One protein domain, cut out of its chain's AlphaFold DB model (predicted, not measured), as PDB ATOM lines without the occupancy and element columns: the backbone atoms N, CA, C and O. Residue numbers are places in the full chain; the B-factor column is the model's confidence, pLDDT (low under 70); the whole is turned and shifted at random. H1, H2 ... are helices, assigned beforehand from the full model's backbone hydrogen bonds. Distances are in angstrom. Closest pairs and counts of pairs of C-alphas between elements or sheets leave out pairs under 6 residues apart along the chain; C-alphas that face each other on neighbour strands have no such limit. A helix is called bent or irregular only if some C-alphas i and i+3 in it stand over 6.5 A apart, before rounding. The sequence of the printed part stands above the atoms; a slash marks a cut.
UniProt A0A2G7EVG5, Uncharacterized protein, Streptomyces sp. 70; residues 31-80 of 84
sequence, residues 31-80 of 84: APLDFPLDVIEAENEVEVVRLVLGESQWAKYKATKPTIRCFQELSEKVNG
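What this domain is: This is residues 31 to 80 of the 84 residues of an uncharacterized protein of Streptomyces sp. 70 (UniProt A0A2G7EVG5). Look for a small open frame of helices: the arms H2a and H2b of one sharply bent helix make two of its sides, and H3 folds back along a third, packing on H2a and leaving a gap between itself and H2b. The short helix H1 packs on H2a on the side away from H3. The printed part has 50 residues with three named helices, in the order H1, H2, H3, and no named strand; the class is all helix. The whole is compact, with a radius of gyration of the C-alphas of 10.5 A, and the C-alphas span 28 by 20 by 20 A.

Where its parts are: Start at Ala 31, whose C-alpha is at (209.237, 211.945, 240.952), and read on to H1, residues 38 to 41. Next comes H2, residues 45 to 63, with C-alpha 45 at (194.302, 217.042, 246.950). By its hydrogen bonds H2 was assigned as one helix, but it is bent: the C-alphas of residues 52 and 55 are 9.1 A apart. Its arm H2a, residues 45 to 52, is 10.5 A from first to last C-alpha, and its arm H2b, residues 55 to 63, is 12.1 A; residues 53 and 54 belong to neither. H3, residues 68 to 78, is 15.0 A from first to last C-alpha and ends with C-alpha 78 at (204.005, 217.132, 247.173).

How they stand to each other: Begin at Val 39 in H1 and look across to Val 48 in H2a: these are the closest C-alphas of the two, 5.2 A apart, and H1 and H2a touch. Past the bend, H2a and H2b run opposite ways at a steep tilt of 51 degrees. They are close but not clearly touching, and their closest C-alphas, those of Arg 50 and Trp 58, are 5.7 A apart. Then find Ser 75 in H3, whose C-alpha is 6.3 A from that of Val 49, the closest pair of H2a and H3. These two touch and run the same way at a steep tilt of 49 degrees. H2b and H3 are apart, and H1 is apart from both H2b and H3. In H2a, H2b and H3 every O i to N i+4 pair is within hydrogen-bond range, while H1, with 4 residues, is too short for such a pair.

The domain as a whole: The two C-alphas farthest apart are those of Leu 33 and Lys 65, at 29.2 A. From Ala 31 to Gly 80, the first and last printed C-alphas, it is 10.4 A. The printed part has no cut. The link from H1 to H2, with 3 residues, and the link from H2 to H3, with 4, are both tight. The mean pLDDT of the printed part is 86.7, and residue 80 is the one printed residue under 70.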
ATOM      1  N   ALA A  31     209.226 210.928 241.996       81.69
ATOM      2  CA  ALA A  31     209.237 211.945 240.952       81.69
ATOM      3  C   ALA A  31     207.819 212.098 240.356       81.69
ATOM      4  O   ALA A  31     207.068 211.120 240.331       81.69
ATOM      5  N   PRO A  32     207.433 213.280 239.839       80.25
ATOM      6  CA  PRO A  32     206.081 213.514 239.317       80.25
ATOM      7  C   PRO A  32     205.652 212.544 238.207       80.25
ATOM      8  O   PRO A  32     204.470 212.244 238.071       80.25
ATOM      9  N   LEU A  33     206.609 212.044 237.418       81.38
ATOM     10  CA  LEU A  33     206.363 211.071 236.347       81.38
ATOM     11  C   LEU A  33     206.254 209.622 236.849       81.38
ATOM     12  O   LEU A  33     205.732 208.775 236.129       81.38
ATOM     13  N   ASP A  34     206.690 209.352 238.079       84.00
ATOM     14  CA  ASP A  34     206.550 208.066 238.775       84.00
ATOM     15  C   ASP A  34     205.334 208.050 239.718       84.00
ATOM     16  O   ASP A  34     205.164 207.132 240.528       84.00
ATOM     17  N   PHE A  35     204.478 209.073 239.648       85.56
ATOM     18  CA  PHE A  35     203.227 209.084 240.393       85.56
ATOM     19  C   PHE A  35     202.292 207.975 239.889       85.56
ATOM     20  O   PHE A  35     202.235 207.709 238.684       85.56
ATOM     21  N   PRO A  36     201.525 207.328 240.787       86.75
ATOM     22  CA  PRO A  36     200.500 206.379 240.376       86.75
ATOM     23  C   PRO A  36     199.529 207.029 239.393       86.75
ATOM     24  O   PRO A  36     199.120 208.173 239.596       86.75
ATOM     25  N   LEU A  37     199.113 206.289 238.363       87.69
ATOM     26  CA  LEU A  37     198.174 206.799 237.360       87.69
ATOM     27  C   LEU A  37     196.859 207.282 237.995       87.69
ATOM     28  O   LEU A  37     196.289 208.272 237.539       87.69
ATOM     29  N   ASP A  38     196.449 206.647 239.097       87.94
ATOM     30  CA  ASP A  38     195.272 207.011 239.893       87.94
ATOM     31  C   ASP A  38     195.295 208.476 240.373       87.94
ATOM     32  O   ASP A  38     194.249 209.046 240.670       87.94
ATOM     33  N   VAL A  39     196.470 209.120 240.440       85.62
ATOM     34  CA  VAL A  39     196.599 210.544 240.796       85.62
ATOM     35  C   VAL A  39     195.871 211.444 239.794       85.62
ATOM     36  O   VAL A  39     195.354 212.486 240.188       85.62
ATOM     37  N   ILE A  40     195.787 211.045 238.520       84.44
ATOM     38  CA  ILE A  40     195.063 211.792 237.478       84.44
ATOM     39  C   ILE A  40     193.547 211.745 237.718       84.44
ATOM     40  O   ILE A  40     192.836 212.690 237.385       84.44
ATOM     41  N   GLU A  41     193.060 210.647 238.292       85.94
ATOM     42  CA  GLU A  41     191.640 210.418 238.577       85.94
ATOM     43  C   GLU A  41     191.235 210.900 239.977       85.94
ATOM     44  O   GLU A  41     190.058 210.850 240.333       85.94
ATOM     45  N   ALA A  42     192.191 211.376 240.777       87.69
ATOM     46  CA  ALA A  42     191.933 211.855 242.123       87.69
ATOM     47  C   ALA A  42     191.043 213.108 242.105       87.69
ATOM     48  O   ALA A  42     191.351 214.112 241.463       87.69
ATOM     49  N   GLU A  43     189.957 213.077 242.876       85.81
ATOM     50  CA  GLU A  43     188.989 214.180 242.924       85.81
ATOM     51  C   GLU A  43     189.442 215.313 243.855       85.81
ATOM     52  O   GLU A  43     188.961 216.442 243.757       85.81
ATOM     53  N   ASN A  44     190.367 215.019 244.776       86.56
ATOM     54  CA  ASN A  44     190.789 215.937 245.826       86.56
ATOM     55  C   ASN A  44     192.297 215.858 246.096       86.56
ATOM     56  O   ASN A  44     192.912 214.794 246.021       86.56
ATOM     57  N   GLU A  45     192.881 216.964 246.567       85.75
ATOM     58  CA  GLU A  45     194.302 217.042 246.950       85.75
ATOM     59  C   GLU A  45     194.703 216.027 248.038       85.75
ATOM     60  O   GLU A  45     195.825 215.528 248.058       85.75
ATOM     61  N   VAL A  46     193.774 215.663 248.926       88.69
ATOM     62  CA  VAL A  46     193.999 214.640 249.962       88.69
ATOM     63  C   VAL A  46     194.250 213.273 249.338       88.69
ATOM     64  O   VAL A  46     195.095 212.517 249.822       88.69
ATOM     65  N   GLU A  47     193.524 212.952 248.273       89.38
ATOM     66  CA  GLU A  47     193.667 211.686 247.565       89.38
ATOM     67  C   GLU A  47     194.960 211.669 246.764       89.38
ATOM     68  O   GLU A  47     195.710 210.702 246.883       89.38
ATOM     69  N   VAL A  48     195.293 212.774 246.089       88.50
ATOM     70  CA  VAL A  48     196.591 212.965 245.424       88.50
ATOM     71  C   VAL A  48     197.741 212.689 246.394       88.50
ATOM     72  O   VAL A  48     198.553 211.795 246.160       88.50
ATOM     73  N   VAL A  49     197.783 213.384 247.535       88.81
ATOM     74  CA  VAL A  49     198.859 213.222 248.528       88.81
ATOM     75  C   VAL A  49     198.895 211.799 249.091       88.81
ATOM     76  O   VAL A  49     199.975 211.239 249.286       88.81
ATOM     77  N   ARG A  50     197.734 211.181 249.339       90.69
ATOM     78  CA  ARG A  50     197.658 209.790 249.808       90.69
ATOM     79  C   ARG A  50     198.223 208.813 248.778       90.69
ATOM     80  O   ARG A  50     198.926 207.886 249.177       90.69
ATOM     81  N   LEU A  51     197.889 208.987 247.501       89.94
ATOM     82  CA  LEU A  51     198.339 208.125 246.411       89.94
ATOM     83  C   LEU A  51     199.847 208.269 246.195       89.94
ATOM     84  O   LEU A  51     200.548 207.264 246.164       89.94
ATOM     85  N   VAL A  52     200.353 209.505 246.168       88.94
ATOM     86  CA  VAL A  52     201.785 209.802 246.002       88.94
ATOM     87  C   VAL A  52     202.624 209.229 247.146       88.94
ATOM     88  O   VAL A  52     203.664 208.618 246.914       88.94
ATOM     89  N   LEU A  53     202.180 209.388 248.394       88.69
ATOM     90  CA  LEU A  53     202.889 208.844 249.558       88.69
ATOM     91  C   LEU A  53     202.717 207.323 249.701       88.69
ATOM     92  O   LEU A  53     203.553 206.647 250.310       88.69
ATOM     93  N   GLY A  54     201.621 206.779 249.179       89.94
ATOM     94  CA  GLY A  54     201.203 205.403 249.395       89.94
ATOM     95  C   GLY A  54     200.678 205.147 250.814       89.94
ATOM     96  O   GLY A  54     200.873 205.920 251.759       89.94
ATOM     97  N   GLU A  55     200.012 204.005 250.998       89.31
ATOM     98  CA  GLU A  55     199.285 203.701 252.240       89.31
ATOM     99  C   GLU A  55     200.181 203.652 253.484       89.31
ATOM    100  O   GLU A  55     199.780 204.095 254.563       89.31
ATOM    101  N   SER A  56     201.416 203.166 253.330       89.00
ATOM    102  CA  SER A  56     202.368 203.020 254.435       89.00
ATOM    103  C   SER A  56     202.808 204.368 255.007       89.00
ATOM    104  O   SER A  56     202.810 204.564 256.224       89.00
ATOM    105  N   GLN A  57     203.177 205.314 254.142       90.25
ATOM    106  CA  GLN A  57     203.639 206.634 254.570       90.25
ATOM    107  C   GLN A  57     202.465 207.518 254.994       90.25
ATOM    108  O   GLN A  57     202.551 208.219 256.002       90.25
ATOM    109  N   TRP A  58     201.324 207.409 254.305       90.75
ATOM    110  CA  TRP A  58     200.093 208.099 254.687       90.75
ATOM    111  C   TRP A  58     199.605 207.697 256.084       90.75
ATOM    112  O   TRP A  58     199.200 208.550 256.877       90.75
ATOM    113  N   ALA A  59     199.678 206.409 256.432       90.44
ATOM    114  CA  ALA A  59     199.345 205.938 257.774       90.44
ATOM    115  C   ALA A  59     200.272 206.543 258.842       90.44
ATOM    116  O   ALA A  59     199.778 207.015 259.869       90.44
ATOM    117  N   LYS A  60     201.590 206.601 258.583       89.12
ATOM    118  CA  LYS A  60     202.562 207.269 259.469       89.12
ATOM    119  C   LYS A  60     202.239 208.751 259.629       89.12
ATOM    120  O   LYS A  60     202.187 209.241 260.753       89.12
ATOM    121  N   TYR A  61     201.943 209.440 258.530       88.75
ATOM    122  CA  TYR A  61     201.560 210.846 258.552       88.75
ATOM    123  C   TYR A  61     200.299 211.077 259.387       88.75
ATOM    124  O   TYR A  61     200.334 211.869 260.325       88.75
ATOM    125  N   LYS A  62     199.218 210.320 259.160       89.81
ATOM    126  CA  LYS A  62     197.995 210.424 259.977       89.81
ATOM    127  C   LYS A  62     198.217 210.087 261.453       89.81
ATOM    128  O   LYS A  62     197.558 210.683 262.305       89.81
ATOM    129  N   ALA A  63     199.138 209.178 261.777       91.00
ATOM    130  CA  ALA A  63     199.473 208.844 263.162       91.00
ATOM    131  C   ALA A  63     200.070 210.039 263.931       91.00
ATOM    132  O   ALA A  63     199.867 210.137 265.142       91.00
ATOM    133  N   THR A  64     200.704 210.993 263.236       87.81
ATOM    134  CA  THR A  64     201.175 212.261 263.832       87.81
ATOM    135  C   THR A  64     200.040 213.216 264.218       87.81
ATOM    136  O   THR A  64     200.295 214.245 264.842       87.81
ATOM    137  N   LYS A  65     198.785 212.878 263.877       88.38
ATOM    138  CA  LYS A  65     197.592 213.728 264.034       88.38
ATOM    139  C   LYS A  65     197.816 215.127 263.435       88.38
ATOM    140  O   LYS A  65     197.763 216.127 264.158       88.38
ATOM    141  N   PRO A  66     198.094 215.213 262.123       88.19
ATOM    142  CA  PRO A  66     198.372 216.480 261.474       88.19
ATOM    143  C   PRO A  66     197.122 217.362 261.482       88.19
ATOM    144  O   PRO A  66     195.991 216.880 261.399       88.19
ATOM    145  N   THR A  67     197.324 218.672 261.588       90.75
ATOM    146  CA  THR A  67     196.242 219.647 261.425       90.75
ATOM    147  C   THR A  67     196.061 219.978 259.944       90.75
ATOM    148  O   THR A  67     196.936 219.690 259.129       90.75
ATOM    149  N   ILE A  68     194.953 220.642 259.598       88.75
ATOM    150  CA  ILE A  68     194.684 221.101 258.223       88.75
ATOM    151  C   ILE A  68     195.841 221.957 257.684       88.75
ATOM    152  O   ILE A  68     196.251 221.771 256.547       88.75
ATOM    153  N   ARG A  69     196.428 222.829 258.519       87.88
ATOM    154  CA  ARG A  69     197.598 223.639 258.133       87.88
ATOM    155  C   ARG A  69     198.789 222.776 257.725       87.88
ATOM    156  O   ARG A  69     199.416 223.040 256.716       87.88
ATOM    157  N   CYS A  70     199.059 221.714 258.477       86.12
ATOM    158  CA  CYS A  70     200.176 220.824 258.172       86.12
ATOM    159  C   CYS A  70     199.925 220.014 256.905       86.12
ATOM    160  O   CYS A  70     200.851 219.751 256.146       86.12
ATOM    161  N   PHE A  71     198.664 219.659 256.653       89.00
ATOM    162  CA  PHE A  71     198.285 219.044 255.393       89.00
ATOM    163  C   PHE A  71     198.474 219.995 254.207       89.00
ATOM    164  O   PHE A  71     199.010 219.546 253.206       89.00
ATOM    165  N   GLN A  72     198.141 221.283 254.333       88.19
ATOM    166  CA  GLN A  72     198.438 222.276 253.292       88.19
ATOM    167  C   GLN A  72     199.944 222.360 253.015       88.19
ATOM    168  O   GLN A  72     200.352 222.183 251.877       88.19
ATOM    169  N   GLU A  73     200.774 222.473 254.057       87.69
ATOM    170  CA  GLU A  73     202.237 222.494 253.902       87.69
ATOM    171  C   GLU A  73     202.781 221.220 253.229       87.69
ATOM    172  O   GLU A  73     203.736 221.269 252.458       87.69
ATOM    173  N   LEU A  74     202.205 220.051 253.534       86.75
ATOM    174  CA  LEU A  74     202.576 218.789 252.893       86.75
ATOM    175  C   LEU A  74     202.098 218.734 251.435       86.75
ATOM    176  O   LEU A  74     202.857 218.316 250.568       86.75
ATOM    177  N   SER A  75     200.863 219.160 251.176       86.06
ATOM    178  CA  SER A  75     200.252 219.235 249.847       86.06
ATOM    179  C   SER A  75     201.062 220.153 248.932       86.06
ATOM    180  O   SER A  75     201.369 219.772 247.806       86.06
ATOM    181  N   GLU A  76     201.527 221.298 249.435       85.44
ATOM    182  CA  GLU A  76     202.422 222.214 248.718       85.44
ATOM    183  C   GLU A  76     203.788 221.587 248.412       85.44
ATOM    184  O   GLU A  76     204.324 221.795 247.327       85.44
ATOM    185  N   LYS A  77     204.348 220.791 249.334       82.19
ATOM    186  CA  LYS A  77     205.609 220.062 249.107       82.19
ATOM    187  C   LYS A  77     205.459 218.928 248.092       82.19
ATOM    188  O   LYS A  77     206.381 218.695 247.318       82.19
ATOM    189  N   VAL A  78     204.323 218.229 248.104       81.81
ATOM    190  CA  VAL A  78     204.005 217.132 247.173       81.81
ATOM    191  C   VAL A  78     203.728 217.661 245.772       81.81
ATOM    192  O   VAL A  78     204.294 217.156 244.810       81.81
ATOM    193  N   ASN A  79     202.913 218.709 245.661       74.38
ATOM    194  CA  ASN A  79     202.643 219.395 244.397       74.38
ATOM    195  C   ASN A  79     203.770 220.355 243.988       74.38
ATOM    196  O   ASN A  79     203.655 221.009 242.952       74.38
ATOM    197  N   GLY A  80     204.813 220.445 244.827       64.56
ATOM    198  CA  GLY A  80     206.054 221.185 244.644       64.56
ATOM    199  C   GLY A  80     205.879 222.433 243.805       64.56
ATOM    200  O   GLY A  80     206.311 222.408 242.665       64.56
TER     201      GLY A  80